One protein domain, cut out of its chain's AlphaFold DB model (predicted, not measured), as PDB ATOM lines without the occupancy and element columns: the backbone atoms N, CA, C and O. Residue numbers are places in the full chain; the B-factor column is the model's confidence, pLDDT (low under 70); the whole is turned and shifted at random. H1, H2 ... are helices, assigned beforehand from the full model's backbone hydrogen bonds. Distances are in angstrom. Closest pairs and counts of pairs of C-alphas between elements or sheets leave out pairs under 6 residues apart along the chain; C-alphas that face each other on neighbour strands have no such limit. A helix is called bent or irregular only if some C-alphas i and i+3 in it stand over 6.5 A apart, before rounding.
ATOM      1  N   HIS A   2      -4.045 -21.665 -24.090       56.75
ATOM      2  CA  HIS A   2      -4.540 -21.635 -22.692       56.75
ATOM      3  C   HIS A   2      -3.556 -22.197 -21.634       56.75
ATOM      4  O   HIS A   2      -3.515 -21.693 -20.520       56.75
ATOM      5  N   GLY A   3      -2.736 -23.199 -21.981       64.88
ATOM      6  CA  GLY A   3      -1.735 -23.764 -21.060       64.88
ATOM      7  C   GLY A   3      -0.456 -22.932 -20.895       64.88
ATOM      8  O   GLY A   3       0.268 -23.122 -19.928       64.88
ATOM      9  N   SER A   4      -0.159 -22.004 -21.809       72.94
ATOM     10  CA  SER A   4       1.012 -21.126 -21.665       72.94
ATOM     11  C   SER A   4       0.722 -19.973 -20.702       72.94
ATOM     12  O   SER A   4       1.578 -19.603 -19.905       72.94
ATOM     13  N   TRP A   5      -0.521 -19.486 -20.704       80.06
ATOM     14  CA  TRP A   5      -1.011 -18.479 -19.761       80.06
ATOM     15  C   TRP A   5      -1.034 -18.984 -18.319       80.06
ATOM     16  O   TRP A   5      -0.696 -18.231 -17.414       80.06
ATOM     17  N   SER A   6      -1.393 -20.254 -18.095       81.44
ATOM     18  CA  SER A   6      -1.378 -20.828 -16.746       81.44
ATOM     19  C   SER A   6       0.037 -20.865 -16.175       81.44
ATOM     20  O   SER A   6       0.245 -20.394 -15.064       81.44
ATOM     21  N   ILE A   7       1.015 -21.338 -16.955       84.88
ATOM     22  CA  ILE A   7       2.415 -21.414 -16.513       84.88
ATOM     23  C   ILE A   7       2.974 -20.016 -16.245       84.88
ATOM     24  O   ILE A   7       3.581 -19.799 -15.200       84.88
ATOM     25  N   TRP A   8       2.714 -19.060 -17.143       90.62
ATOM     26  CA  TRP A   8       3.120 -17.668 -16.955       90.62
ATOM     27  C   TRP A   8       2.518 -17.061 -15.681       90.62
ATOM     28  O   TRP A   8       3.237 -16.462 -14.880       90.62
ATOM     29  N   LEU A   9       1.214 -17.254 -15.449       88.81
ATOM     30  CA  LEU A   9       0.510 -16.701 -14.289       88.81
ATOM     31  C   LEU A   9       1.033 -17.291 -12.978       88.81
ATOM     32  O   LEU A   9       1.194 -16.578 -11.991       88.81
ATOM     33  N   ILE A  10       1.332 -18.585 -12.978       86.25
ATOM     34  CA  ILE A  10       1.876 -19.314 -11.831       86.25
ATOM     35  C   ILE A  10       3.315 -18.909 -11.557       86.25
ATOM     36  O   ILE A  10       3.652 -18.633 -10.412       86.25
ATOM     37  N   SER A  11       4.139 -18.801 -12.597       89.94
ATOM     38  CA  SER A  11       5.509 -18.296 -12.505       89.94
ATOM     39  C   SER A  11       5.540 -16.888 -11.901       89.94
ATOM     40  O   SER A  11       6.269 -16.637 -10.944       89.94
ATOM     41  N   THR A  12       4.674 -16.009 -12.404       92.12
ATOM     42  CA  THR A  12       4.516 -14.628 -11.936       92.12
ATOM     43  C   THR A  12       4.036 -14.573 -10.483       92.12
ATOM     44  O   THR A  12       4.669 -13.938  -9.643       92.12
ATOM     45  N   SER A  13       2.954 -15.286 -10.155       89.69
ATOM     46  CA  SER A  13       2.389 -15.314  -8.796       89.69
ATOM     47  C   SER A  13       3.378 -15.886  -7.784       89.69
ATOM     48  O   SER A  13       3.534 -15.336  -6.699       89.69
ATOM     49  N   PHE A  14       4.082 -16.965  -8.138       88.38
ATOM     50  CA  PHE A  14       5.061 -17.587  -7.254       88.38
ATOM     51  C   PHE A  14       6.209 -16.642  -6.912       88.38
ATOM     52  O   PHE A  14       6.652 -16.590  -5.767       88.38
ATOM     53  N   ALA A  15       6.665 -15.865  -7.892       91.31
ATOM     54  CA  ALA A  15       7.738 -14.909  -7.687       91.31
ATOM     55  C   ALA A  15       7.332 -13.782  -6.733       91.31
ATOM     56  O   ALA A  15       8.089 -13.467  -5.820       91.31
ATOM     57  N   PHE A  16       6.123 -13.231  -6.887       91.56
ATOM     58  CA  PHE A  16       5.598 -12.230  -5.953       91.56
ATOM     59  C   PHE A  16       5.355 -12.796  -4.552       91.56
ATOM     60  O   PHE A  16       5.622 -12.117  -3.561       91.56
ATOM     61  N   LEU A  17       4.914 -14.053  -4.449       87.75
ATOM     62  CA  LEU A  17       4.774 -14.735  -3.161       87.75
ATOM     63  C   LEU A  17       6.122 -14.875  -2.443       87.75
ATOM     64  O   LEU A  17       6.211 -14.565  -1.257       87.75
ATOM     65  N   ILE A  18       7.179 -15.280  -3.154       87.38
ATOM     66  CA  ILE A  18       8.535 -15.362  -2.585       87.38
ATOM     67  C   ILE A  18       9.077 -13.977  -2.239       87.38
ATOM     68  O   ILE A  18       9.672 -13.805  -1.177       87.38
ATOM     69  N   ALA A  19       8.843 -12.986  -3.098       89.19
ATOM     70  CA  ALA A  19       9.256 -11.613  -2.847       89.19
ATOM     71  C   ALA A  19       8.492 -10.951  -1.688       89.19
ATOM     72  O   ALA A  19       8.923  -9.908  -1.201       89.19
ATOM     73  N   ARG A  20       7.358 -11.532  -1.258       89.12
ATOM     74  CA  ARG A  20       6.427 -10.965  -0.264       89.12
ATOM     75  C   ARG A  20       6.046  -9.511  -0.582       89.12
ATOM     76  O   ARG A  20       5.804  -8.710   0.316       89.12
ATOM     77  N   SER A  21       6.015  -9.175  -1.867       90.38
ATOM     78  CA  SER A  21       5.808  -7.823  -2.375       90.38
ATOM     79  C   SER A  21       5.146  -7.889  -3.744       90.38
ATOM     80  O   SER A  21       5.279  -8.887  -4.449       90.38
ATOM     81  N   PHE A  22       4.432  -6.832  -4.118       92.69
ATOM     82  CA  PHE A  22       3.835  -6.672  -5.437       92.69
ATOM     83  C   PHE A  22       4.164  -5.284  -5.977       92.69
ATOM     84  O   PHE A  22       3.964  -4.286  -5.288       92.69
ATOM     85  N   ASP A  23       4.630  -5.232  -7.222       92.19
ATOM     86  CA  ASP A  23       4.897  -3.987  -7.935       92.19
ATOM     87  C   ASP A  23       4.178  -4.033  -9.305       92.19
ATOM     88  O   ASP A  23       4.446  -4.920 -10.125       92.19
ATOM     89  N   PRO A  24       3.235  -3.112  -9.578       91.56
ATOM     90  CA  PRO A  24       2.533  -3.057 -10.857       91.56
ATOM     91  C   PRO A  24       3.459  -2.872 -12.067       91.56
ATOM     92  O   PRO A  24       3.145  -3.360 -13.154       91.56
ATOM     93  N   LEU A  25       4.594  -2.185 -11.902       89.94
ATOM     94  CA  LEU A  25       5.542  -1.936 -12.987       89.94
ATOM     95  C   LEU A  25       6.260  -3.220 -13.385       89.94
ATOM     96  O   LEU A  25       6.311  -3.544 -14.572       89.94
ATOM     97  N   ILE A  26       6.756  -4.000 -12.417       91.62
ATOM     98  CA  ILE A  26       7.385  -5.285 -12.748       91.62
ATOM     99  C   ILE A  26       6.351  -6.268 -13.307       91.62
ATOM    100  O   ILE A  26       6.658  -6.978 -14.261       91.62
ATOM    101  N   PHE A  27       5.102  -6.244 -12.816       92.31
ATOM    102  CA  PHE A  27       4.004  -7.020 -13.407       92.31
ATOM    103  C   PHE A  27       3.757  -6.644 -14.877       92.31
ATOM    104  O   PHE A  27       3.581  -7.523 -15.721       92.31
ATOM    105  N   LEU A  28       3.797  -5.352 -15.214       91.69
ATOM    106  CA  LEU A  28       3.696  -4.898 -16.599       91.69
ATOM    107  C   LEU A  28       4.876  -5.406 -17.442       91.69
ATOM    108  O   LEU A  28       4.658  -5.900 -18.546       91.69
ATOM    109  N   VAL A  29       6.107  -5.357 -16.923       90.50
ATOM    110  CA  VAL A  29       7.301  -5.862 -17.626       90.50
ATOM    111  C   VAL A  29       7.182  -7.357 -17.941       90.50
ATOM    112  O   VAL A  29       7.428  -7.769 -19.075       90.50
ATOM    113  N   VAL A  30       6.756  -8.190 -16.986       91.62
ATOM    114  CA  VAL A  30       6.526  -9.619 -17.271       91.62
ATOM    115  C   VAL A  30       5.265  -9.886 -18.090       91.62
ATOM    116  O   VAL A  30       5.197 -10.918 -18.758       91.62
ATOM    117  N   ALA A  31       4.289  -8.980 -18.127       90.00
ATOM    118  CA  ALA A  31       3.199  -9.060 -19.099       90.00
ATOM    119  C   ALA A  31       3.707  -8.777 -20.522       90.00
ATOM    120  O   ALA A  31       3.349  -9.503 -21.448       90.00
ATOM    121  N   LEU A  32       4.607  -7.801 -20.705       90.44
ATOM    122  CA  LEU A  32       5.256  -7.553 -21.998       90.44
ATOM    123  C   LEU A  32       6.001  -8.792 -22.500       90.44
ATOM    124  O   LEU A  32       5.930  -9.086 -23.692       90.44
ATOM    125  N   PHE A  33       6.631  -9.566 -21.608       88.94
ATOM    126  CA  PHE A  33       7.220 -10.856 -21.974       88.94
ATOM    127  C   PHE A  33       6.200 -11.768 -22.669       88.94
ATOM    128  O   PHE A  33       6.466 -12.242 -23.773       88.94
ATOM    129  N   LEU A  34       5.018 -11.966 -22.074       86.62
ATOM    130  CA  LEU A  34       3.973 -12.845 -22.610       86.62
ATOM    131  C   LEU A  34       3.578 -12.470 -24.045       86.62
ATOM    132  O   LEU A  34       3.401 -13.350 -24.887       86.62
ATOM    133  N   PHE A  35       3.481 -11.169 -24.321       85.50
ATOM    134  CA  PHE A  35       3.134 -10.640 -25.640       85.50
ATOM    135  C   PHE A  35       4.336 -10.494 -26.583       85.50
ATOM    136  O   PHE A  35       4.142 -10.312 -27.779       85.50
ATOM    137  N   SER A  36       5.570 -10.589 -26.081       85.81
ATOM    138  CA  SER A  36       6.790 -10.498 -26.893       85.81
ATOM    139  C   SER A  36       7.175 -11.815 -27.569       85.81
ATOM    140  O   SER A  36       7.786 -11.793 -28.636       85.81
ATOM    141  N   VAL A  37       6.819 -12.962 -26.977       80.12
ATOM    142  CA  VAL A  37       7.290 -14.280 -27.440       80.12
ATOM    143  C   VAL A  37       6.825 -14.580 -28.867       80.12
ATOM    144  O   VAL A  37       7.613 -15.050 -29.685       80.12
ATOM    145  N   GLU A  38       5.562 -14.297 -29.186       80.94
ATOM    146  CA  GLU A  38       4.976 -14.597 -30.497       80.94
ATOM    147  C   GLU A  38       5.528 -13.692 -31.623       80.94
ATOM    148  O   GLU A  38       6.040 -14.238 -32.605       80.94
ATOM    149  N   PRO A  39       5.563 -12.351 -31.477       79.75
ATOM    150  CA  PRO A  39       6.254 -11.466 -32.419       79.75
ATOM    151  C   PRO A  39       7.737 -11.799 -32.613       79.75
ATOM    152  O   PRO A  39       8.222 -11.849 -33.744       79.75
ATOM    153  N   ALA A  40       8.469 -12.067 -31.524       79.31
ATOM    154  CA  ALA A  40       9.886 -12.419 -31.597       79.31
ATOM    155  C   ALA A  40      10.099 -13.730 -32.367       79.31
ATOM    156  O   ALA A  40      11.011 -13.835 -33.189       79.31
ATOM    157  N   TYR A  41       9.227 -14.717 -32.155       78.31
ATOM    158  CA  TYR A  41       9.243 -15.958 -32.915       78.31
ATOM    159  C   TYR A  41       8.966 -15.725 -34.410       78.31
ATOM    160  O   TYR A  41       9.698 -16.256 -35.248       78.31
ATOM    161  N   GLY A  42       7.963 -14.909 -34.755       79.12
ATOM    162  CA  GLY A  42       7.640 -14.561 -36.145       79.12
ATOM    163  C   GLY A  42       8.807 -13.891 -36.880       79.12
ATOM    164  O   GLY A  42       9.107 -14.241 -38.026       79.12
ATOM    165  N   LEU A  43       9.540 -13.009 -36.198       80.81
ATOM    166  CA  LEU A  43      10.751 -12.397 -36.745       80.81
ATOM    167  C   LEU A  43      11.862 -13.424 -36.982       80.81
ATOM    168  O   LEU A  43      12.449 -13.455 -38.062       80.81
ATOM    169  N   ILE A  44      12.168 -14.267 -35.995       80.12
ATOM    170  CA  ILE A  44      13.323 -15.173 -36.087       80.12
ATOM    171  C   ILE A  44      13.048 -16.338 -37.048       80.12
ATOM    172  O   ILE A  44      13.922 -16.732 -37.818       80.12
ATOM    173  N   SER A  45      11.840 -16.902 -37.011       78.31
ATOM    174  CA  SER A  45      11.492 -18.105 -37.774       78.31
ATOM    175  C   SER A  45      11.060 -17.798 -39.207       78.31
ATOM    176  O   SER A  45      11.429 -18.530 -40.127       78.31
ATOM    177  N   GLU A  46      10.282 -16.730 -39.393       81.19
ATOM    178  CA  GLU A  46       9.609 -16.419 -40.661       81.19
ATOM    179  C   GLU A  46      10.137 -15.130 -41.307       81.19
ATOM    180  O   GLU A  46       9.694 -14.773 -42.396       81.19
ATOM    181  N   ARG A  47      11.089 -14.433 -40.658       80.25
ATOM    182  CA  ARG A  47      11.626 -13.125 -41.086       80.25
ATOM    183  C   ARG A  47      10.536 -12.077 -41.323       80.25
ATOM    184  O   ARG A  47      10.722 -11.151 -42.112       80.25
ATOM    185  N   LYS A  48       9.400 -12.212 -40.634       80.81
ATOM    186  CA  LYS A  48       8.292 -11.261 -40.716       80.81
ATOM    187  C   LYS A  48       8.596 -10.051 -39.847       80.81
ATOM    188  O   LYS A  48       8.839 -10.184 -38.650       80.81
ATOM    189  N   VAL A  49       8.579  -8.877 -40.466       80.50
ATOM    190  CA  VAL A  49       8.768  -7.593 -39.790       80.50
ATOM    191  C   VAL A  49       7.432  -6.866 -39.773       80.50
ATOM    192  O   VAL A  49       6.888  -6.548 -40.829       80.50
ATOM    193  N   ASP A  50       6.904  -6.598 -38.583       82.75
ATOM    194  CA  ASP A  50       5.686  -5.816 -38.392       82.75
ATOM    195  C   ASP A  50       5.797  -4.885 -37.169       82.75
ATOM    196  O   ASP A  50       6.804  -4.852 -36.457       82.75
ATOM    197  N   ARG A  51       4.747  -4.092 -36.920       78.25
ATOM    198  CA  ARG A  51       4.705  -3.155 -35.783       78.25
ATOM    199  C   ARG A  51       4.667  -3.854 -34.420       78.25
ATOM    200  O   ARG A  51       4.963  -3.209 -33.417       78.25
ATOM    201  N   SER A  52       4.330  -5.144 -34.357       82.62
ATOM    202  CA  SER A  52       4.272  -5.886 -33.093       82.62
ATOM    203  C   SER A  52       5.663  -6.113 -32.486       82.62
ATOM    204  O   SER A  52       5.772  -6.322 -31.278       82.62
ATOM    205  N   LEU A  53       6.735  -5.934 -33.275       84.19
ATOM    206  CA  LEU A  53       8.133  -5.967 -32.820       84.19
ATOM    207  C   LEU A  53       8.512  -4.857 -31.834       84.19
ATOM    208  O   LEU A  53       9.523  -4.978 -31.141       84.19
ATOM    209  N   LEU A  54       7.679  -3.821 -31.704       83.44
ATOM    210  CA  LEU A  54       7.824  -2.830 -30.640       83.44
ATOM    211  C   LEU A  54       7.717  -3.477 -29.250       83.44
ATOM    212  O   LEU A  54       8.442  -3.079 -28.344       83.44
ATOM    213  N   ILE A  55       6.871  -4.500 -29.080       85.31
ATOM    214  CA  ILE A  55       6.672  -5.167 -27.785       85.31
ATOM    215  C   ILE A  55       7.948  -5.914 -27.343       85.31
ATOM    216  O   ILE A  55       8.437  -5.624 -26.249       85.31
ATOM    217  N   PRO A  56       8.555  -6.802 -28.163       83.31
ATOM    218  CA  PRO A  56       9.874  -7.363 -27.878       83.31
ATOM    219  C   PRO A  56      10.947  -6.314 -27.609       83.31
ATOM    220  O   PRO A  56      11.700  -6.475 -26.657       83.31
ATOM    221  N   ALA A  57      11.006  -5.229 -28.389       82.88
ATOM    222  CA  ALA A  57      12.020  -4.194 -28.199       82.88
ATOM    223  C   ALA A  57      11.898  -3.506 -26.826       82.88
ATOM    224  O   ALA A  57      12.886  -3.398 -26.098       82.88
ATOM    225  N   VAL A  58      10.684  -3.101 -26.433       87.75
ATOM    226  CA  VAL A  58      10.418  -2.497 -25.114       87.75
ATOM    227  C   VAL A  58      10.691  -3.491 -23.983       87.75
ATOM    228  O   VAL A  58      11.251  -3.121 -22.947       87.75
ATOM    229  N   PHE A  59      10.354  -4.764 -24.185       89.12
ATOM    230  CA  PHE A  59      10.667  -5.814 -23.224       89.12
ATOM    231  C   PHE A  59      12.182  -6.005 -23.055       89.12
ATOM    232  O   PHE A  59      12.679  -6.043 -21.930       89.12
ATOM    233  N   THR A  60      12.940  -6.058 -24.153       87.19
ATOM    234  CA  THR A  60      14.404  -6.163 -24.124       87.19
ATOM    235  C   THR A  60      15.048  -4.961 -23.437       87.19
ATOM    236  O   THR A  60      15.951  -5.148 -22.625       87.19
ATOM    237  N   LEU A  61      14.567  -3.740 -23.691       88.00
ATOM    238  CA  LEU A  61      15.048  -2.548 -22.985       88.00
ATOM    239  C   LEU A  61      14.785  -2.640 -21.477       88.00
ATOM    240  O   LEU A  61      15.689  -2.396 -20.681       88.00
ATOM    241  N   SER A  62      13.585  -3.067 -21.078       88.25
ATOM    242  CA  SER A  62      13.251  -3.302 -19.665       88.25
ATOM    243  C   SER A  62      14.181  -4.338 -19.023       88.25
ATOM    244  O   SER A  62      14.682  -4.126 -17.921       88.25
ATOM    245  N   LEU A  63      14.479  -5.433 -19.730       88.12
ATOM    246  CA  LEU A  63      15.438  -6.446 -19.281       88.12
ATOM    247  C   LEU A  63      16.850  -5.886 -19.102       88.12
ATOM    248  O   LEU A  63      17.511  -6.222 -18.124       88.12
ATOM    249  N   MET A  64      17.313  -5.045 -20.029       88.19
ATOM    250  CA  MET A  64      18.626  -4.404 -19.929       88.19
ATOM    251  C   MET A  64      18.708  -3.511 -18.691       88.19
ATOM    252  O   MET A  64      19.690  -3.588 -17.958       88.19
ATOM    253  N   ILE A  65      17.665  -2.720 -18.420       88.50
ATOM    254  CA  ILE A  65      17.588  -1.884 -17.215       88.50
ATOM    255  C   ILE A  65      17.689  -2.761 -15.960       88.50
ATOM    256  O   ILE A  65      18.536  -2.506 -15.106       88.50
ATOM    257  N   ILE A  66      16.906  -3.842 -15.891       87.88
ATOM    258  CA  ILE A  66      16.919  -4.770 -14.749       87.88
ATOM    259  C   ILE A  66      18.292  -5.437 -14.582       87.88
ATOM    260  O   ILE A  66      18.781  -5.565 -13.460       87.88
ATOM    261  N   ALA A  67      18.952  -5.816 -15.678       88.50
ATOM    262  CA  ALA A  67      20.285  -6.420 -15.651       88.50
ATOM    263  C   ALA A  67      21.380  -5.457 -15.179       88.50
ATOM    264  O   ALA A  67      22.321  -5.882 -14.505       88.50
ATOM    265  N   VAL A  68      21.255  -4.166 -15.495       89.12
ATOM    266  CA  VAL A  68      22.153  -3.127 -14.977       89.12
ATOM    267  C   VAL A  68      21.933  -2.927 -13.477       89.12
ATOM    268  O   VAL A  68      22.910  -2.809 -12.739       89.12
ATOM    269  N   THR A  69      20.680  -2.942 -13.012       87.75
ATOM    270  CA  THR A  69      20.357  -2.771 -11.585       87.75
ATOM    271  C   THR A  69      20.678  -4.004 -10.744       87.75
ATOM    272  O   THR A  69      21.098  -3.866  -9.600       87.75
ATOM    273  N   ASN A  70      20.520  -5.208 -11.299       89.62
ATOM    274  CA  ASN A  70      20.809  -6.454 -10.606       89.62
ATOM    275  C   ASN A  70      21.472  -7.483 -11.531       89.62
ATOM    276  O   ASN A  70      20.828  -8.189 -12.308       89.62
ATOM    277  N   LYS A  71      22.791  -7.629 -11.377       88.88
ATOM    278  CA  LYS A  71      23.601  -8.559 -12.174       88.88
ATOM    279  C   LYS A  71      23.235 -10.031 -11.947       88.88
ATOM    280  O   LYS A  71      23.572 -10.860 -12.792       88.88
ATOM    281  N   SER A  72      22.529 -10.372 -10.861       88.12
ATOM    282  CA  SER A  72      22.083 -11.747 -10.594       88.12
ATOM    283  C   SER A  72      21.089 -12.270 -11.638       88.12
ATOM    284  O   SER A  72      20.928 -13.484 -11.763       88.12
ATOM    285  N   VAL A  73      20.468 -11.385 -12.433       89.75
ATOM    286  CA  VAL A  73      19.543 -11.778 -13.507       89.75
ATOM    287  C   VAL A  73      20.252 -12.272 -14.772       89.75
ATOM    288  O   VAL A  73      19.670 -13.017 -15.560       89.75
ATOM    289  N   ILE A  74      21.528 -11.911 -14.965       91.31
ATOM    290  CA  ILE A  74      22.287 -12.195 -16.194       91.31
ATOM    291  C   ILE A  74      22.374 -13.703 -16.488       91.31
ATOM    292  O   ILE A  74      22.066 -14.091 -17.619       91.31
ATOM    293  N   PRO A  75      22.713 -14.585 -15.521       92.25
ATOM    294  CA  PRO A  75      22.722 -16.026 -15.763       92.25
ATOM    295  C   PRO A  75      21.362 -16.554 -16.233       92.25
ATOM    296  O   PRO A  75      21.306 -17.384 -17.140       92.25
ATOM    297  N   PHE A  76      20.257 -16.043 -15.675       93.00
ATOM    298  CA  PHE A  76      18.915 -16.446 -16.093       93.00
ATOM    299  C   PHE A  76      18.613 -15.980 -17.519       93.00
ATOM    300  O   PHE A  76      18.145 -16.781 -18.322       93.00
ATOM    301  N   ILE A  77      18.944 -14.735 -17.876       91.50
ATOM    302  CA  ILE A  77      18.771 -14.229 -19.249       91.50
ATOM    303  C   ILE A  77      19.518 -15.116 -20.252       91.50
ATOM    304  O   ILE A  77      18.943 -15.503 -21.270       91.50
ATOM    305  N   LEU A  78      20.769 -15.487 -19.959       91.62
ATOM    306  CA  LEU A  78      21.572 -16.340 -20.840       91.62
ATOM    307  C   LEU A  78      20.947 -17.728 -21.024       91.62
ATOM    308  O   LEU A  78      20.778 -18.186 -22.156       91.62
ATOM    309  N   VAL A  79      20.551 -18.377 -19.926       92.94
ATOM    310  CA  VAL A  79      19.922 -19.706 -19.968       92.94
ATOM    311  C   VAL A  79      18.608 -19.665 -20.747       92.94
ATOM    312  O   VAL A  79      18.392 -20.493 -21.629       92.94
ATOM    313  N   TYR A  80      17.741 -18.686 -20.489       92.31
ATOM    314  CA  TYR A  80      16.455 -18.588 -21.181       92.31
ATOM    315  C   TYR A  80      16.590 -18.196 -22.650       92.31
ATOM    316  O   TYR A  80      15.813 -18.677 -23.474       92.31
ATOM    317  N   SER A  81      17.607 -17.409 -23.006       89.31
ATOM    318  CA  SER A  81      17.933 -17.128 -24.408       89.31
ATOM    319  C   SER A  81      18.317 -18.411 -25.154       89.31
ATOM    320  O   SER A  81      17.857 -18.637 -26.274       89.31
ATOM    321  N   LEU A  82      19.092 -19.299 -24.516       92.06
ATOM    322  CA  LEU A  82      19.428 -20.612 -25.072       92.06
ATOM    323  C   LEU A  82      18.182 -21.499 -25.225       92.06
ATOM    324  O   LEU A  82      17.998 -22.126 -26.267       92.06
ATOM    325  N   ILE A  83      17.312 -21.541 -24.211       90.62
ATOM    326  CA  ILE A  83      16.065 -22.321 -24.249       90.62
ATOM    327  C   ILE A  83      15.150 -21.810 -25.372       90.62
ATOM    328  O   ILE A  83      14.604 -22.617 -26.124       90.62
ATOM    329  N   LEU A  84      15.027 -20.492 -25.549       87.69
ATOM    330  CA  LEU A  84      14.257 -19.894 -26.642       87.69
ATOM    331  C   LEU A  84      14.851 -20.253 -28.014       87.69
ATOM    332  O   LEU A  84      14.121 -20.657 -28.919       87.69
ATOM    333  N   ALA A  85      16.176 -20.184 -28.168       88.00
ATOM    334  CA  ALA A  85      16.850 -20.600 -29.398       88.00
ATOM    335  C   ALA A  85      16.619 -22.091 -29.707       88.00
ATOM    336  O   ALA A  85      16.360 -22.462 -30.856       88.00
ATOM    337  N   LEU A  86      16.647 -22.952 -28.684       89.50
ATOM    338  CA  LEU A  86      16.295 -24.366 -28.819       89.50
ATOM    339  C   LEU A  86      14.833 -24.542 -29.234       89.50
ATOM    340  O   LEU A  86      14.559 -25.336 -30.131       89.50
ATOM    341  N   GLN A  87      13.901 -23.791 -28.645       88.75
ATOM    342  CA  GLN A  87      12.491 -23.838 -29.030       88.75
ATOM    343  C   GLN A  87      12.327 -23.557 -30.529       88.75
ATOM    344  O   GLN A  87      11.653 -24.313 -31.224       88.75
ATOM    345  N   ILE A  88      13.001 -22.520 -31.035       86.38
ATOM    346  CA  ILE A  88      12.982 -22.141 -32.455       86.38
ATOM    347  C   ILE A  88      13.581 -23.247 -33.329       86.38
ATOM    348  O   ILE A  88      13.008 -23.591 -34.361       86.38
ATOM    349  N   LYS A  89      14.696 -23.855 -32.901       88.19
ATOM    350  CA  LYS A  89      15.316 -24.988 -33.607       88.19
ATOM    351  C   LYS A  89      14.362 -26.180 -33.750       88.19
ATOM    352  O   LYS A  89      14.426 -26.891 -34.745       88.19
ATOM    353  N   PHE A  90      13.479 -26.397 -32.776       87.81
ATOM    354  CA  PHE A  90      12.507 -27.493 -32.770       87.81
ATOM    355  C   PHE A  90      11.117 -27.106 -33.296       87.81
ATOM    356  O   PHE A  90      10.162 -27.841 -33.048       87.81
ATOM    357  N   LYS A  91      10.983 -26.001 -34.042       83.19
ATOM    358  CA  LYS A  91       9.691 -25.513 -34.557       83.19
ATOM    359  C   LYS A  91       8.854 -26.552 -35.308       83.19
ATOM    360  O   LYS A  91       7.637 -26.580 -35.144       83.19
ATOM    361  N   ASP A  92       9.497 -27.444 -36.060       84.62
ATOM    362  CA  ASP A  92       8.809 -28.457 -36.869       84.62
ATOM    363  C   ASP A  92       8.351 -29.670 -36.035       84.62
ATOM    364  O   ASP A  92       7.524 -30.471 -36.467       84.62
ATOM    365  N   ASN A  93       8.852 -29.806 -34.801       86.44
ATOM    366  CA  ASN A  93       8.423 -30.827 -33.854       86.44
ATOM    367  C   ASN A  93       7.516 -30.197 -32.797       86.44
ATOM    368  O   ASN A  93       7.974 -29.756 -31.744       86.44
ATOM    369  N   LEU A  94       6.206 -30.218 -33.049       79.06
ATOM    370  CA  LEU A  94       5.199 -29.579 -32.195       79.06
ATOM    371  C   LEU A  94       5.269 -30.022 -30.722       79.06
ATOM    372  O   LEU A  94       5.034 -29.213 -29.822       79.06
ATOM    373  N   GLY A  95       5.635 -31.279 -30.455       77.50
ATOM    374  CA  GLY A  95       5.836 -31.780 -29.095       77.50
ATOM    375  C   GLY A  95       7.058 -31.153 -28.418       77.50
ATOM    376  O   GLY A  95       6.955 -30.630 -27.311       77.50
ATOM    377  N   ALA A  96       8.217 -31.161 -29.075       81.06
ATOM    378  CA  ALA A  96       9.419 -30.528 -28.530       81.06
ATOM    379  C   ALA A  96       9.246 -29.004 -28.406       81.06
ATOM    380  O   ALA A  96       9.548 -28.439 -27.360       81.06
ATOM    381  N   PHE A  97       8.667 -28.360 -29.421       83.19
ATOM    382  CA  PHE A  97       8.346 -26.937 -29.426       83.19
ATOM    383  C   PHE A  97       7.462 -26.539 -28.239       83.19
ATOM    384  O   PHE A  97       7.776 -25.599 -27.513       83.19
ATOM    385  N   THR A  98       6.378 -27.284 -28.002       81.31
ATOM    386  CA  THR A  98       5.454 -27.007 -26.891       81.31
ATOM    387  C   THR A  98       6.107 -27.282 -25.538       81.31
ATOM    388  O   THR A  98       5.943 -26.494 -24.609       81.31
ATOM    389  N   GLY A  99       6.873 -28.373 -25.424       81.56
ATOM    390  CA  GLY A  99       7.592 -28.722 -24.200       81.56
ATOM    391  C   GLY A  99       8.619 -27.658 -23.815       81.56
ATOM    392  O   GLY A  99       8.600 -27.165 -22.692       81.56
ATOM    393  N   ILE A 100       9.463 -27.229 -24.755       87.25
ATOM    394  CA  ILE A 100      10.466 -26.185 -24.510       87.25
ATOM    395  C   ILE A 100       9.783 -24.836 -24.248       87.25
ATOM    396  O   ILE A 100      10.133 -24.149 -23.292       87.25
ATOM    397  N   GLY A 101       8.747 -24.489 -25.017       84.44
ATOM    398  CA  GLY A 101       7.976 -23.261 -24.803       84.44
ATOM    399  C   GLY A 101       7.303 -23.193 -23.432       84.44
ATOM    400  O   GLY A 101       7.191 -22.118 -22.848       84.44
ATOM    401  N   SER A 102       6.906 -24.339 -22.870       85.06
ATOM    402  CA  SER A 102       6.368 -24.399 -21.508       85.06
ATOM    403  C   SER A 102       7.408 -24.001 -20.453       85.06
ATOM    404  O   SER A 102       7.060 -23.326 -19.490       85.06
ATOM    405  N   ILE A 103       8.687 -24.328 -20.675       90.44
ATOM    406  CA  ILE A 103       9.802 -23.905 -19.819       90.44
ATOM    407  C   ILE A 103      10.092 -22.419 -20.032       90.44
ATOM    408  O   ILE A 103      10.278 -21.694 -19.070       90.44
ATOM    409  N   VAL A 104      10.071 -21.920 -21.271       90.69
ATOM    410  CA  VAL A 104      10.250 -20.479 -21.545       90.69
ATOM    411  C   VAL A 104       9.243 -19.635 -20.753       90.69
ATOM    412  O   VAL A 104       9.604 -18.599 -20.201       90.69
ATOM    413  N   MET A 105       8.008 -20.120 -20.594       90.75
ATOM    414  CA  MET A 105       6.971 -19.434 -19.815       90.75
ATOM    415  C   MET A 105       7.241 -19.339 -18.305       90.75
ATOM    416  O   MET A 105       6.495 -18.641 -17.621       90.75
ATOM    417  N   THR A 106       8.295 -19.969 -17.773       93.12
ATOM    418  CA  THR A 106       8.728 -19.779 -16.378       93.12
ATOM    419  C   THR A 106       9.717 -18.626 -16.187       93.12
ATOM    420  O   THR A 106      10.103 -18.346 -15.053       93.12
ATOM    421  N   PHE A 107      10.106 -17.923 -17.259       93.38
ATOM    422  CA  PHE A 107      11.013 -16.770 -17.201       93.38
ATOM    423  C   PHE A 107      10.548 -15.582 -16.341       93.38
ATOM    424  O   PHE A 107      11.413 -14.920 -15.766       93.38
ATOM    425  N   PRO A 108       9.237 -15.294 -16.184       93.00
ATOM    426  CA  PRO A 108       8.792 -14.239 -15.279       93.00
ATOM    427  C   PRO A 108       9.338 -14.383 -13.861       93.00
ATOM    428  O   PRO A 108       9.643 -13.384 -13.215       93.00
ATOM    429  N   PHE A 109       9.509 -15.624 -13.403       93.56
ATOM    430  CA  PHE A 109       9.963 -15.918 -12.054       93.56
ATOM    431  C   PHE A 109      11.327 -15.297 -11.711       93.56
ATOM    432  O   PHE A 109      11.358 -14.415 -10.854       93.56
ATOM    433  N   PRO A 110      12.444 -15.680 -12.368       93.62
ATOM    434  CA  PRO A 110      13.756 -15.114 -12.055       93.62
ATOM    435  C   PRO A 110      13.847 -13.604 -12.309       93.62
ATOM    436  O   PRO A 110      14.694 -12.933 -11.730       93.62
ATOM    437  N   LEU A 111      12.992 -13.064 -13.178       92.88
ATOM    438  CA  LEU A 111      12.961 -11.645 -13.523       92.88
ATOM    439  C   LEU A 111      12.394 -10.815 -12.358       92.88
ATOM    440  O   LEU A 111      13.002  -9.835 -11.933       92.88
ATOM    441  N   ILE A 112      11.268 -11.258 -11.790       93.62
ATOM    442  CA  ILE A 112      10.640 -10.625 -10.625       93.62
ATOM    443  C   ILE A 112      11.505 -10.807  -9.373       93.62
ATOM    444  O   ILE A 112      11.713  -9.850  -8.629       93.62
ATOM    445  N   THR A 113      12.043 -12.005  -9.124       93.12
ATOM    446  CA  THR A 113      12.875 -12.228  -7.931       93.12
ATOM    447  C   THR A 113      14.176 -11.428  -7.988       93.12
ATOM    448  O   THR A 113      14.604 -10.901  -6.963       93.12
ATOM    449  N   ALA A 114      14.772 -11.254  -9.172       91.31
ATOM    450  CA  ALA A 114      15.919 -10.367  -9.342       91.31
ATOM    451  C   ALA A 114      15.552  -8.890  -9.137       91.31
ATOM    452  O   ALA A 114      16.317  -8.163  -8.506       91.31
ATOM    453  N   TYR A 115      14.383  -8.438  -9.603       91.88
ATOM    454  CA  TYR A 115      13.911  -7.072  -9.345       91.88
ATOM    455  C   TYR A 115      13.829  -6.771  -7.840       91.88
ATOM    456  O   TYR A 115      14.339  -5.754  -7.379       91.88
ATOM    457  N   PHE A 116      13.293  -7.707  -7.052       92.75
ATOM    458  CA  PHE A 116      13.245  -7.596  -5.589       92.75
ATOM    459  C   PHE A 116      14.546  -7.995  -4.878       92.75
ATOM    460  O   PHE A 116      14.565  -8.101  -3.655       92.75
ATOM    461  N   SER A 117      15.642  -8.201  -5.615       91.31
ATOM    462  CA  SER A 117      16.959  -8.540  -5.060       91.31
ATOM    463  C   SER A 117      16.953  -9.770  -4.144       91.31
ATOM    464  O   SER A 117      17.725  -9.855  -3.190       91.31
ATOM    465  N   ILE A 118      16.096 -10.745  -4.450       91.81
ATOM    466  CA  ILE A 118      16.085 -12.035  -3.767       91.81
ATOM    467  C   ILE A 118      17.387 -12.774  -4.077       91.81
ATOM    468  O   ILE A 118      17.888 -12.735  -5.206       91.81
ATOM    469  N   ASP A 119      17.920 -13.467  -3.070       92.00
ATOM    470  CA  ASP A 119      19.155 -14.236  -3.190       92.00
ATOM    471  C   ASP A 119      19.140 -15.186  -4.405       92.00
ATOM    472  O   ASP A 119      18.121 -15.806  -4.748       92.00
ATOM    473  N   PHE A 120      20.298 -15.301  -5.060       89.81
ATOM    474  CA  PHE A 120      20.453 -16.084  -6.280       89.81
ATOM    475  C   PHE A 120      20.176 -17.571  -6.047       89.81
ATOM    476  O   PHE A 120      19.491 -18.192  -6.860       89.81
ATOM    477  N   PHE A 121      20.662 -18.154  -4.946       88.69
ATOM    478  CA  PHE A 121      20.467 -19.576  -4.665       88.69
ATOM    479  C   PHE A 121      19.018 -19.881  -4.293       88.69
ATOM    480  O   PHE A 121      18.470 -20.883  -4.762       88.69
ATOM    481  N   THR A 122      18.365 -18.995  -3.536       89.06
ATOM    482  CA  THR A 122      16.920 -19.091  -3.273       89.06
ATOM    483  C   THR A 122      16.121 -19.041  -4.575       89.06
ATOM    484  O   THR A 122      15.283 -19.912  -4.823       89.06
ATOM    485  N   THR A 123      16.432 -18.079  -5.451       90.81
ATOM    486  CA  THR A 123      15.806 -17.964  -6.775       90.81
ATOM    487  C   THR A 123      16.032 -19.226  -7.604       90.81
ATOM    488  O   THR A 123      15.082 -19.797  -8.135       90.81
ATOM    489  N   LEU A 124      17.274 -19.705  -7.702       90.62
ATOM    490  CA  LEU A 124      17.624 -20.872  -8.507       90.62
ATOM    491  C   LEU A 124      16.900 -22.131  -8.018       90.62
ATOM    492  O   LEU A 124      16.341 -22.870  -8.827       90.62
ATOM    493  N   ARG A 125      16.857 -22.366  -6.702       86.62
ATOM    494  CA  ARG A 125      16.182 -23.531  -6.116       86.62
ATOM    495  C   ARG A 125      14.681 -23.524  -6.410       86.62
ATOM    496  O   ARG A 125      14.141 -24.541  -6.844       86.62
ATOM    497  N   ALA A 126      14.018 -22.393  -6.185       86.19
ATOM    498  CA  ALA A 126      12.590 -22.242  -6.452       86.19
ATOM    499  C   ALA A 126      12.273 -22.326  -7.955       86.19
ATOM    500  O   ALA A 126      11.277 -22.934  -8.349       86.19
ATOM    501  N   LEU A 127      13.157 -21.805  -8.810       90.06
ATOM    502  CA  LEU A 127      13.033 -21.918 -10.259       90.06
ATOM    503  C   LEU A 127      13.149 -23.369 -10.737       90.06
ATOM    504  O   LEU A 127      12.335 -23.801 -11.550       90.06
ATOM    505  N   ILE A 128      14.119 -24.137 -10.228       88.81
ATOM    506  CA  ILE A 128      14.252 -25.561 -10.574       88.81
ATOM    507  C   ILE A 128      12.984 -26.317 -10.174       88.81
ATOM    508  O   ILE A 128      12.457 -27.093 -10.970       88.81
ATOM    509  N   PHE A 129      12.453 -26.051  -8.981       84.38
ATOM    510  CA  PHE A 129      11.189 -26.633  -8.537       84.38
ATOM    511  C   PHE A 129      10.032 -26.298  -9.489       84.38
ATOM    512  O   PHE A 129       9.312 -27.200  -9.924       84.38
ATOM    513  N   LEU A 130       9.889 -25.028  -9.879       86.38
ATOM    514  CA  LEU A 130       8.866 -24.586 -10.827       86.38
ATOM    515  C   LEU A 130       9.004 -25.292 -12.187       86.38
ATOM    516  O   LEU A 130       8.015 -25.786 -12.731       86.38
ATOM    517  N   VAL A 131      10.225 -25.399 -12.719       88.94
ATOM    518  CA  VAL A 131      10.504 -26.103 -13.982       88.94
ATOM    519  C   VAL A 131      10.157 -27.587 -13.873       88.94
ATOM    520  O   VAL A 131       9.526 -28.130 -14.777       88.94
ATOM    521  N   LEU A 132      10.502 -28.250 -12.767       83.94
ATOM    522  CA  LEU A 132      10.151 -29.653 -12.541       83.94
ATOM    523  C   LEU A 132       8.634 -29.863 -12.501       83.94
ATOM    524  O   LEU A 132       8.129 -30.796 -13.124       83.94
ATOM    525  N   VAL A 133       7.899 -28.970 -11.837       79.19
ATOM    526  CA  VAL A 133       6.430 -28.982 -11.794       79.19
ATOM    527  C   VAL A 133       5.834 -28.806 -13.198       79.19
ATOM    528  O   VAL A 133       4.882 -29.506 -13.559       79.19
ATOM    529  N   VAL A 134       6.401 -27.923 -14.026       82.69
ATOM    530  CA  VAL A 134       5.992 -27.746 -15.430       82.69
ATOM    531  C   VAL A 134       6.294 -28.992 -16.265       82.69
ATOM    532  O   VAL A 134       5.433 -29.446 -17.019       82.69
ATOM    533  N   LEU A 135       7.470 -29.600 -16.097       82.38
ATOM    534  CA  LEU A 135       7.847 -30.830 -16.795       82.38
ATOM    535  C   LEU A 135       6.947 -32.007 -16.416       82.38
ATOM    536  O   LEU A 135       6.509 -32.738 -17.301       82.38
ATOM    537  N   PHE A 136       6.620 -32.156 -15.132       79.69
ATOM    538  CA  PHE A 136       5.671 -33.156 -14.645       79.69
ATOM    539  C   PHE A 136       4.265 -32.922 -15.217       79.69
ATOM    540  O   PHE A 136       3.605 -33.837 -15.708       79.69
ATOM    541  N   SER A 137       3.826 -31.662 -15.242       77.00
ATOM    542  CA  SER A 137       2.557 -31.265 -15.860       77.00
ATOM    543  C   SER A 137       2.509 -31.656 -17.341       77.00
ATOM    544  O   SER A 137       1.521 -32.208 -17.824       77.00
ATOM    545  N   TYR A 138       3.600 -31.407 -18.065       77.06
ATOM    546  CA  TYR A 138       3.733 -31.749 -19.474       77.06
ATOM    547  C   TYR A 138       3.808 -33.267 -19.706       77.06
ATOM    548  O   TYR A 138       3.181 -33.789 -20.632       77.06
ATOM    549  N   SER A 139       4.516 -34.006 -18.849       76.06
ATOM    550  CA  SER A 139       4.645 -35.459 -18.968       76.06
ATOM    551  C   SER A 139       3.313 -36.177 -18.740       76.06
ATOM    552  O   SER A 139       3.013 -37.121 -19.469       76.06
ATOM    553  N   LEU A 140       2.467 -35.685 -17.825       72.75
ATOM    554  CA  LEU A 140       1.097 -36.176 -17.635       72.75
ATOM    555  C   LEU A 140       0.236 -35.998 -18.895       72.75
ATOM    556  O   LEU A 140      -0.506 -36.907 -19.283       72.75
ATOM    557  N   VAL A 141       0.361 -34.853 -19.576       71.94
ATOM    558  CA  VAL A 141      -0.334 -34.591 -20.848       71.94
ATOM    559  C   VAL A 141       0.119 -35.578 -21.924       71.94
ATOM    560  O   VAL A 141      -0.717 -36.145 -22.627       71.94
ATOM    561  N   LEU A 142       1.428 -35.818 -22.043       70.56
ATOM    562  CA  LEU A 142       1.973 -36.751 -23.030       70.56
ATOM    563  C   LEU A 142       1.637 -38.216 -22.723       70.56
ATOM    564  O   LEU A 142       1.347 -38.981 -23.646       70.56
ATOM    565  N   TYR A 143       1.635 -38.613 -21.448       66.19
ATOM    566  CA  TYR A 143       1.278 -39.970 -21.030       66.19
ATOM    567  C   TYR A 143      -0.142 -40.340 -21.428       66.19
ATOM    568  O   TYR A 143      -0.400 -41.463 -21.864       66.19
ATOM    569  N   ARG A 144      -1.057 -39.375 -21.380       64.50
ATOM    570  CA  ARG A 144      -2.425 -39.576 -21.842       64.50
ATOM    571  C   ARG A 144      -2.516 -40.002 -23.313       64.50
ATOM    572  O   ARG A 144      -3.424 -40.751 -23.669       64.50
ATOM    573  N   ASN A 145      -1.543 -39.623 -24.140       65.38
ATOM    574  CA  ASN A 145      -1.418 -40.093 -25.522       65.38
ATOM    575  C   ASN A 145      -0.773 -41.497 -25.630       65.38
ATOM    576  O   ASN A 145      -0.332 -41.896 -26.703       65.38
ATOM    577  N   LYS A 146      -0.743 -42.264 -24.528       65.12
ATOM    578  CA  LYS A 146      -0.296 -43.666 -24.408       65.12
ATOM    579  C   LYS A 146       1.171 -43.931 -24.770       65.12
ATOM    580  O   LYS A 146       1.536 -45.053 -25.120       65.12
ATOM    581  N   ASN A 147       2.048 -42.940 -24.641       63.91
ATOM    582  CA  ASN A 147       3.472 -43.147 -24.882       63.91
ATOM    583  C   ASN A 147       4.159 -43.736 -23.633       63.91
ATOM    584  O   ASN A 147       4.446 -43.008 -22.689       63.91
ATOM    585  N   LYS A 148       4.476 -45.038 -23.607       67.31
ATOM    586  CA  LYS A 148       5.095 -45.706 -22.435       67.31
ATOM    587  C   LYS A 148       6.380 -45.026 -21.926       67.31
ATOM    588  O   LYS A 148       6.612 -45.018 -20.721       67.31
ATOM    589  N   LYS A 149       7.176 -44.392 -22.802       69.69
ATOM    590  CA  LYS A 149       8.399 -43.656 -22.410       69.69
ATOM    591  C   LYS A 149       8.112 -42.459 -21.492       69.69
ATOM    592  O   LYS A 149       8.961 -42.057 -20.707       69.69
ATOM    593  N   THR A 150       6.902 -41.909 -21.553       71.56
ATOM    594  CA  THR A 150       6.498 -40.743 -20.751       71.56
ATOM    595  C   THR A 150       6.110 -41.106 -19.319       71.56
ATOM    596  O   THR A 150       6.171 -40.245 -18.447       71.56
ATOM    597  N   LEU A 151       5.802 -42.381 -19.039       70.19
ATOM    598  CA  LEU A 151       5.592 -42.863 -17.672       70.19
ATOM    599  C   LEU A 151       6.897 -42.769 -16.873       70.19
ATOM    600  O   LEU A 151       6.907 -42.201 -15.788       70.19
ATOM    601  N   ALA A 152       8.008 -43.239 -17.450       73.44
ATOM    602  CA  ALA A 152       9.330 -43.137 -16.833       73.44
ATOM    603  C   ALA A 152       9.730 -41.676 -16.573       73.44
ATOM    604  O   ALA A 152      10.201 -41.355 -15.488       73.44
ATOM    605  N   LEU A 153       9.468 -40.772 -17.528       76.69
ATOM    606  CA  LEU A 153       9.699 -39.334 -17.349       76.69
ATOM    607  C   LEU A 153       8.830 -38.739 -16.227       76.69
ATOM    608  O   LEU A 153       9.304 -37.915 -15.451       76.69
ATOM    609  N   THR A 154       7.571 -39.172 -16.121       75.25
ATOM    610  CA  THR A 154       6.641 -38.730 -15.069       75.25
ATOM    611  C   THR A 154       7.104 -39.207 -13.691       75.25
ATOM    612  O   THR A 154       7.129 -38.423 -12.751       75.25
ATOM    613  N   PHE A 155       7.545 -40.463 -13.570       74.94
ATOM    614  CA  PHE A 155       8.121 -40.984 -12.326       74.94
ATOM    615  C   PHE A 155       9.434 -40.290 -11.956       74.94
ATOM    616  O   PHE A 155       9.628 -39.941 -10.796       74.94
ATOM    617  N   LEU A 156      10.314 -40.046 -12.931       79.62
ATOM    618  CA  LEU A 156      11.576 -39.346 -12.705       79.62
ATOM    619  C   LEU A 156      11.340 -37.910 -12.221       79.62
ATOM    620  O   LEU A 156      11.926 -37.491 -11.230       79.62
ATOM    621  N   THR A 157      10.465 -37.163 -12.898       75.56
ATOM    622  CA  THR A 157      10.127 -35.787 -12.501       75.56
ATOM    623  C   THR A 157       9.461 -35.751 -11.132       75.56
ATOM    624  O   THR A 157       9.836 -34.920 -10.317       75.56
ATOM    625  N   LEU A 158       8.566 -36.693 -10.821       75.19
ATOM    626  CA  LEU A 158       7.966 -36.829  -9.491       75.19
ATOM    627  C   LEU A 158       9.018 -37.092  -8.399       75.19
ATOM    628  O   LEU A 158       8.983 -36.455  -7.348       75.19
ATOM    629  N   LEU A 159       9.977 -37.986  -8.657       78.12
ATOM    630  CA  LEU A 159      11.058 -38.306  -7.722       78.12
ATOM    631  C   LEU A 159      11.991 -37.108  -7.490       78.12
ATOM    632  O   LEU A 159      12.386 -36.842  -6.356       78.12
ATOM    633  N   LEU A 160      12.293 -36.347  -8.545       79.19
ATOM    634  CA  LEU A 160      13.056 -35.102  -8.436       79.19
ATOM    635  C   LEU A 160      12.270 -34.017  -7.691       79.19
ATOM    636  O   LEU A 160      12.831 -33.318  -6.862       79.19
ATOM    637  N   ILE A 161      10.965 -33.880  -7.923       74.38
ATOM    638  CA  ILE A 161      10.135 -32.940  -7.158       74.38
ATOM    639  C   ILE A 161      10.144 -33.313  -5.664       74.38
ATOM    640  O   ILE A 161      10.265 -32.434  -4.810       74.38
ATOM    641  N   TYR A 162      10.061 -34.608  -5.348       70.69
ATOM    642  CA  TYR A 162      10.116 -35.105  -3.974       70.69
ATOM    643  C   TYR A 162      11.466 -34.827  -3.298       70.69
ATOM    644  O   TYR A 162      11.492 -34.470  -2.123       70.69
ATOM    645  N   SER A 163      12.593 -34.904  -4.018       74.69
ATOM    646  CA  SER A 163      13.904 -34.578  -3.434       74.69
ATOM    647  C   SER A 163      14.057 -33.094  -3.087       74.69
ATOM    648  O   SER A 163      14.797 -32.754  -2.164       74.69
ATOM    649  N   PHE A 164      13.325 -32.204  -3.767       69.12
ATOM    650  CA  PHE A 164      13.291 -30.779  -3.431       69.12
ATOM    651  C   PHE A 164      12.448 -30.483  -2.187       69.12
ATOM    652  O   PHE A 164      12.747 -29.501  -1.501       69.12
ATOM    653  N   SER A 165      11.437 -31.312  -1.892       62.88
ATOM    654  CA  SER A 165      10.578 -31.214  -0.708       62.88
ATOM    655  C   SER A 165      10.119 -32.585  -0.202       62.88
ATOM    656  O   SER A 165       9.056 -33.067  -0.608       62.88
ATOM    657  N   PRO A 166      10.880 -33.210   0.718       58.12
ATOM    658  CA  PRO A 166      10.623 -34.570   1.186       58.12
ATOM    659  C   PRO A 166       9.479 -34.646   2.207       58.12
ATOM    660  O   PRO A 166       9.445 -35.542   3.050       58.12
ATOM    661  N   THR A 167       8.528 -33.711   2.174       64.38
ATOM    662  CA  THR A 167       7.349 -33.850   3.021       64.38
ATOM    663  C   THR A 167       6.410 -34.891   2.442       64.38
ATOM    664  O   THR A 167       5.994 -34.844   1.283       64.38
ATOM    665  N   ILE A 168       6.041 -35.837   3.300       56.78
ATOM    666  CA  ILE A 168       5.138 -36.940   2.968       56.78
ATOM    667  C   ILE A 168       3.804 -36.396   2.434       56.78
ATOM    668  O   ILE A 168       3.270 -36.936   1.473       56.78
ATOM    669  N   ALA A 169       3.306 -35.278   2.977       54.66
ATOM    670  CA  ALA A 169       2.085 -34.621   2.507       54.66
ATOM    671  C   ALA A 169       2.186 -34.144   1.048       54.66
ATOM    672  O   ALA A 169       1.243 -34.318   0.274       54.66
ATOM    673  N   TYR A 170       3.336 -33.600   0.649       63.75
ATOM    674  CA  TYR A 170       3.559 -33.175  -0.726       63.75
ATOM    675  C   TYR A 170       3.721 -34.377  -1.660       63.75
ATOM    676  O   TYR A 170       3.068 -34.437  -2.697       63.75
ATOM    677  N   GLY A 171       4.494 -35.391  -1.254       62.00
ATOM    678  CA  GLY A 171       4.612 -36.652  -1.993       62.00
ATOM    679  C   GLY A 171       3.260 -37.339  -2.220       62.00
ATOM    680  O   GLY A 171       2.949 -37.746  -3.339       62.00
ATOM    681  N   LEU A 172       2.413 -37.400  -1.188       59.16
ATOM    682  CA  LEU A 172       1.063 -37.958  -1.271       59.16
ATOM    683  C   LEU A 172       0.143 -37.124  -2.161       59.16
ATOM    684  O   LEU A 172      -0.609 -37.703  -2.941       59.16
ATOM    685  N   PHE A 173       0.224 -35.791  -2.103       65.81
ATOM    686  CA  PHE A 173      -0.524 -34.921  -3.012       65.81
ATOM    687  C   PHE A 173      -0.128 -35.179  -4.469       65.81
ATOM    688  O   PHE A 173      -1.001 -35.422  -5.299       65.81
ATOM    689  N   LEU A 174       1.175 -35.225  -4.765       65.44
ATOM    690  CA  LEU A 174       1.700 -35.510  -6.102       65.44
ATOM    691  C   LEU A 174       1.201 -36.858  -6.631       65.44
ATOM    692  O   LEU A 174       0.680 -36.928  -7.748       65.44
ATOM    693  N   ILE A 175       1.305 -37.907  -5.810       67.12
ATOM    694  CA  ILE A 175       0.833 -39.258  -6.133       67.12
ATOM    695  C   ILE A 175      -0.684 -39.261  -6.339       67.12
ATOM    696  O   ILE A 175      -1.156 -39.814  -7.329       67.12
ATOM    697  N   ALA A 176      -1.453 -38.602  -5.469       63.22
ATOM    698  CA  ALA A 176      -2.904 -38.505  -5.592       63.22
ATOM    699  C   ALA A 176      -3.315 -37.796  -6.888       63.22
ATOM    700  O   ALA A 176      -4.193 -38.288  -7.594       63.22
ATOM    701  N   THR A 177      -2.648 -36.697  -7.263       65.75
ATOM    702  CA  THR A 177      -2.894 -36.040  -8.555       65.75
ATOM    703  C   THR A 177      -2.496 -36.900  -9.743       65.75
ATOM    704  O   THR A 177      -3.250 -36.946 -10.712       65.75
ATOM    705  N   ALA A 178      -1.374 -37.623  -9.678       65.94
ATOM    706  CA  ALA A 178      -0.992 -38.559 -10.731       65.94
ATOM    707  C   ALA A 178      -2.056 -39.655 -10.898       65.94
ATOM    708  O   ALA A 178      -2.518 -39.900 -12.008       65.94
ATOM    709  N   LEU A 179      -2.511 -40.257  -9.796       67.31
ATOM    710  CA  LEU A 179      -3.538 -41.302  -9.791       67.31
ATOM    711  C   LEU A 179      -4.897 -40.792 -10.282       67.31
ATOM    712  O   LEU A 179      -5.524 -41.451 -11.107       67.31
ATOM    713  N   LEU A 180      -5.335 -39.605  -9.850       64.44
ATOM    714  CA  LEU A 180      -6.553 -38.957 -10.355       64.44
ATOM    715  C   LEU A 180      -6.462 -38.704 -11.861       64.44
ATOM    716  O   LEU A 180      -7.404 -38.983 -12.599       64.44
ATOM    717  N   PHE A 181      -5.314 -38.226 -12.340       65.25
ATOM    718  CA  PHE A 181      -5.109 -37.960 -13.760       65.25
ATOM    719  C   PHE A 181      -5.072 -39.249 -14.598       65.25
ATOM    720  O   PHE A 181      -5.558 -39.263 -15.729       65.25
ATOM    721  N   LEU A 182      -4.555 -40.345 -14.031       64.50
ATOM    722  CA  LEU A 182      -4.586 -41.686 -14.624       64.50
ATOM    723  C   LEU A 182      -5.996 -42.302 -14.623       64.50
ATOM    724  O   LEU A 182      -6.359 -43.006 -15.567       64.50
ATOM    725  N   ALA A 183      -6.798 -42.036 -13.590       59.53
ATOM    726  CA  ALA A 183      -8.137 -42.596 -13.426       59.53
ATOM    727  C   ALA A 183      -9.181 -41.944 -14.351       59.53
ATOM    728  O   ALA A 183     -10.118 -42.608 -14.809       59.53
ATOM    729  N   VAL A 184      -9.036 -40.654 -14.677       62.16
ATOM    730  CA  VAL A 184     -10.029 -39.941 -15.493       62.16
ATOM    731  C   VAL A 184      -9.797 -40.178 -16.993       62.16
ATOM    732  O   VAL A 184      -9.010 -39.505 -17.657       62.16
ATOM    733  N   LYS A 185     -10.575 -41.102 -17.575       56.19
ATOM    734  CA  LYS A 185     -10.496 -41.493 -19.001       56.19
ATOM    735  C   LYS A 185     -10.784 -40.364 -20.012       56.19
ATOM    736  O   LYS A 185     -10.385 -40.480 -21.172       56.19
ATOM    737  N   ARG A 186     -11.477 -39.278 -19.631       53.88
ATOM    738  CA  ARG A 186     -11.858 -38.167 -20.536       53.88
ATOM    739  C   ARG A 186     -11.806 -36.790 -19.856       53.88
ATOM    740  O   ARG A 186     -12.838 -36.216 -19.542       53.88
ATOM    741  N   ILE A 187     -10.618 -36.211 -19.686       54.88
ATOM    742  CA  ILE A 187     -10.496 -34.776 -19.355       54.88
ATOM    743  C   ILE A 187     -10.459 -33.977 -20.671       54.88
ATOM    744  O   ILE A 187      -9.737 -34.338 -21.590       54.88
ATOM    745  N   SER A 188     -11.208 -32.898 -20.866       55.44
ATOM    746  CA  SER A 188     -10.976 -32.062 -22.063       55.44
ATOM    747  C   SER A 188      -9.586 -31.402 -21.980       55.44
ATOM    748  O   SER A 188      -9.089 -31.177 -20.883       55.44
ATOM    749  N   LEU A 189      -8.927 -31.059 -23.095       53.78
ATOM    750  CA  LEU A 189      -7.662 -30.286 -23.056       53.78
ATOM    751  C   LEU A 189      -7.797 -28.998 -22.214       53.78
ATOM    752  O   LEU A 189      -6.870 -28.613 -21.504       53.78
ATOM    753  N   LYS A 190      -8.988 -28.381 -22.225       56.72
ATOM    754  CA  LYS A 190      -9.348 -27.252 -21.352       56.72
ATOM    755  C   LYS A 190      -9.410 -27.645 -19.868       56.72
ATOM    756  O   LYS A 190      -8.931 -26.893 -19.027       56.72
ATOM    757  N   GLY A 191      -9.970 -28.812 -19.547       56.12
ATOM    758  CA  GLY A 191      -9.990 -29.364 -18.189       56.12
ATOM    759  C   GLY A 191      -8.595 -29.705 -17.669       56.12
ATOM    760  O   GLY A 191      -8.312 -29.437 -16.510       56.12
ATOM    761  N   VAL A 192      -7.705 -30.188 -18.543       58.31
ATOM    762  CA  VAL A 192      -6.297 -30.451 -18.214       58.31
ATOM    763  C   VAL A 192      -5.561 -29.151 -17.903       58.31
ATOM    764  O   VAL A 192      -4.866 -29.072 -16.902       58.31
ATOM    765  N   GLY A 193      -5.755 -28.101 -18.707       60.09
ATOM    766  CA  GLY A 193      -5.160 -26.790 -18.430       60.09
ATOM    767  C   GLY A 193      -5.605 -26.207 -17.084       60.09
ATOM    768  O   GLY A 193      -4.771 -25.735 -16.319       60.09
ATOM    769  N   LYS A 194      -6.903 -26.294 -16.756       62.50
ATOM    770  CA  LYS A 194      -7.427 -25.837 -15.457       62.50
ATOM    771  C   LYS A 194      -6.929 -26.692 -14.289       62.50
ATOM    772  O   LYS A 194      -6.508 -26.129 -13.287       62.50
ATOM    773  N   SER A 195      -6.931 -28.021 -14.421       61.44
ATOM    774  CA  SER A 195      -6.451 -28.916 -13.359       61.44
ATOM    775  C   SER A 195      -4.955 -28.748 -13.107       61.44
ATOM    776  O   SER A 195      -4.521 -28.802 -11.963       61.44
ATOM    777  N   LEU A 196      -4.174 -28.511 -14.166       65.00
ATOM    778  CA  LEU A 196      -2.751 -28.204 -14.066       65.00
ATOM    779  C   LEU A 196      -2.517 -26.861 -13.382       65.00
ATOM    780  O   LEU A 196      -1.623 -26.775 -12.554       65.00
ATOM    781  N   LEU A 197      -3.344 -25.848 -13.657       67.81
ATOM    782  CA  LEU A 197      -3.260 -24.555 -12.975       67.81
ATOM    783  C   LEU A 197      -3.544 -24.712 -11.472       67.81
ATOM    784  O   LEU A 197      -2.754 -24.263 -10.649       67.81
ATOM    785  N   THR A 198      -4.617 -25.418 -11.102       68.25
ATOM    786  CA  THR A 198      -4.932 -25.707  -9.692       68.25
ATOM    787  C   THR A 198      -3.809 -26.485  -9.008       68.25
ATOM    788  O   THR A 198      -3.419 -26.146  -7.896       68.25
ATOM    789  N   TYR A 199      -3.260 -27.495  -9.684       68.50
ATOM    790  CA  TYR A 199      -2.140 -28.288  -9.186       68.50
ATOM    791  C   TYR A 199      -0.889 -27.435  -8.957       68.50
ATOM    792  O   TYR A 199      -0.331 -27.434  -7.867       68.50
ATOM    793  N   GLN A 200      -0.485 -26.662  -9.963       69.62
ATOM    794  CA  GLN A 200       0.682 -25.791  -9.906       69.62
ATOM    795  C   GLN A 200       0.528 -24.717  -8.813       69.62
ATOM    796  O   GLN A 200       1.477 -24.445  -8.085       69.62
ATOM    797  N   PHE A 201      -0.676 -24.162  -8.642       73.00
ATOM    798  CA  PHE A 201      -0.984 -23.220  -7.565       73.00
ATOM    799  C   PHE A 201      -0.892 -23.874  -6.179       73.00
ATOM    800  O   PHE A 201      -0.293 -23.314  -5.265       73.00
ATOM    801  N   PHE A 202      -1.422 -25.088  -6.020       71.50
ATOM    802  CA  PHE A 202      -1.339 -25.819  -4.755       71.50
ATOM    803  C   PHE A 202       0.101 -26.230  -4.417       71.50
ATOM    804  O   PHE A 202       0.525 -26.093  -3.272       71.50
ATOM    805  N   SER A 203       0.891 -26.650  -5.412       65.62
ATOM    806  CA  SER A 203       2.324 -26.921  -5.250       65.62
ATOM    807  C   SER A 203       3.099 -25.693  -4.771       65.62
ATOM    808  O   SER A 203       3.992 -25.827  -3.937       65.62
ATOM    809  N   ILE A 204       2.742 -24.500  -5.255       68.25
ATOM    810  CA  ILE A 204       3.325 -23.236  -4.790       68.25
ATOM    811  C   ILE A 204       2.948 -22.946  -3.336       68.25
ATOM    812  O   ILE A 204       3.825 -22.616  -2.541       68.25
ATOM    813  N   LEU A 205       1.668 -23.088  -2.975       71.56
ATOM    814  CA  LEU A 205       1.223 -22.878  -1.595       71.56
ATOM    815  C   LEU A 205       1.952 -23.819  -0.633       71.56
ATOM    816  O   LEU A 205       2.457 -23.381   0.395       71.56
ATOM    817  N   ILE A 206       2.076 -25.098  -0.994       66.88
ATOM    818  CA  ILE A 206       2.829 -26.065  -0.193       66.88
ATOM    819  C   ILE A 206       4.302 -25.664  -0.084       66.88
ATOM    820  O   ILE A 206       4.856 -25.713   1.010       66.88
ATOM    821  N   TYR A 207       4.940 -25.242  -1.182       67.62
ATOM    822  CA  TYR A 207       6.323 -24.767  -1.133       67.62
ATOM    823  C   TYR A 207       6.488 -23.625  -0.121       67.62
ATOM    824  O   TYR A 207       7.432 -23.639   0.663       67.62
ATOM    825  N   GLN A 208       5.547 -22.677  -0.087       69.56
ATOM    826  CA  GLN A 208       5.572 -21.581   0.877       69.56
ATOM    827  C   GLN A 208       5.510 -22.089   2.324       69.56
ATOM    828  O   GLN A 208       6.338 -21.688   3.127       69.56
ATOM    829  N   PHE A 209       4.593 -23.005   2.649       67.69
ATOM    830  CA  PHE A 209       4.465 -23.543   4.013       67.69
ATOM    831  C   PHE A 209       5.675 -24.355   4.488       67.69
ATOM    832  O   PHE A 209       5.857 -24.536   5.689       67.69
ATOM    833  N   LEU A 210       6.464 -24.902   3.564       64.44
ATOM    834  CA  LEU A 210       7.548 -25.826   3.890       64.44
ATOM    835  C   LEU A 210       8.937 -25.192   3.882       64.44
ATOM    836  O   LEU A 210       9.860 -25.779   4.446       64.44
ATOM    837  N   PHE A 211       9.107 -24.047   3.219       62.44
ATOM    838  CA  PHE A 211      10.424 -23.440   2.992       62.44
ATOM    839  C   PHE A 211      10.535 -21.962   3.372       62.44
ATOM    840  O   PHE A 211      11.650 -21.443   3.338       62.44
ATOM    841  N   LEU A 212       9.430 -21.291   3.706       60.91
ATOM    842  CA  LEU A 212       9.370 -19.867   4.067       60.91
ATOM    843  C   LEU A 212       8.668 -19.648   5.407       60.91
ATOM    844  O   LEU A 212       8.906 -18.554   5.972       60.91
TER     845      LEU A 212
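What this domain is: This is residues 2 to 212 of the 212 residues of an uncharacterized protein of Ferroglobus placidus (strain DSM 10642 / AEDII12DO) (UniProt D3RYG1). The model is a slab of helices that stand mostly side by side, with H7, H1, H5 and H6 in its middle, H2, H3 and H4 at one end of its length, and H8 and H9 at the other. H10 stands between H1 and H9, while H5 and H6 follow each other nearly end to end. The printed part has 211 residues with ten named helices, H1 to H10 in that order, and no named strand; its class is all helix. H1, H4, H5, H7, H8, H9 and H10 form an up and down bundle, each running against the one before it. The whole is compact, with a radius of gyration of the C-alphas of 17.4 A and spans of 47 by 41 by 24 A.

How they stand to each other: Begin at H7, residues 120 to 144, the hub, which touches five other helices. It forms a hairpin with H8, residues 148 to 164; their closest C-alphas, Tyr 143 and Thr 150, are 5.3 A apart, at a shallow tilt of 26 degrees, opposite ways. Residues 133 to 141 of H7 touch H10, residues 189 to 211, with C-alphas 137 and 196 closest at 6.4 A. H9, residues 168 to 183, forms hairpins with H8 and H10 but only just touches each, with 3 pairs of C-alphas within 8 A; the closest are Tyr 162 and Gly 171 at 6.1 A, and Tyr 170 and Ile 206 at 7.2 A. H8 and H10 are apart. H10 also touches H1, residues 2 to 19, the same way at a shallow tilt of 13 degrees, with C-alphas 3 and 193 closest at 5.3 A. H1 touches H6, residues 108 to 115, where C-alphas 15 and 109 are closest at 5.0 A. Residues 131 to 138 of H7 touch H5, residues 94 to 104, with C-alphas 131 and 103 closest at 6.3 A. H5 forms a hairpin with H4, residues 71 to 89; C-alphas 97 and 87 are closest at 5.2 A, at a shallow tilt of 9 degrees. H2, residues 24 to 46, was assigned as one helix by its hydrogen bonds but is bent, with C-alphas 35 and 38 6.5 A apart; its arms are H2a, residues 24 to 35, and H2b, residues 38 to 46. Residues 55 to 62 of H3, residues 51 to 69, touch H2a at a steep tilt of 46 degrees, with C-alphas 59 and 32 closest at 5.8 A. H3 and H7 are apart. Every O i to N i+4 pair is within hydrogen-bond range in H2a, H2b, H5, H6, H7, H9 and H10; the counts are 12 of 14 in H1, 13 of 15 in H3 and in H4, and 12 of 13 in H8.

Where its parts are: Find C-alpha 120 at (20.453, -16.084, -6.280); from there H7 runs 36.3 A to C-alpha 144 at (-2.425, -39.576, -21.842). H10 is 32.4 A long and ends at C-alpha 211 at (10.424, -23.440, 2.992). H3 measures 28.8 A, H1 26.2 A and H8 25.5 A. H4 measures 28.2 A and is only just irregular: C-alphas 72 and 75 are 6.7 A apart.

The domain as a whole: The two C-alphas farthest apart, Val 49 and Ile 168, are 52.0 A from each other. The printed part has no cut, and each link between successive helices is tight. Look at the B-factor column: the mean pLDDT of the printed part is 79.6, and 55 residues are under 70, among them 164 to 200.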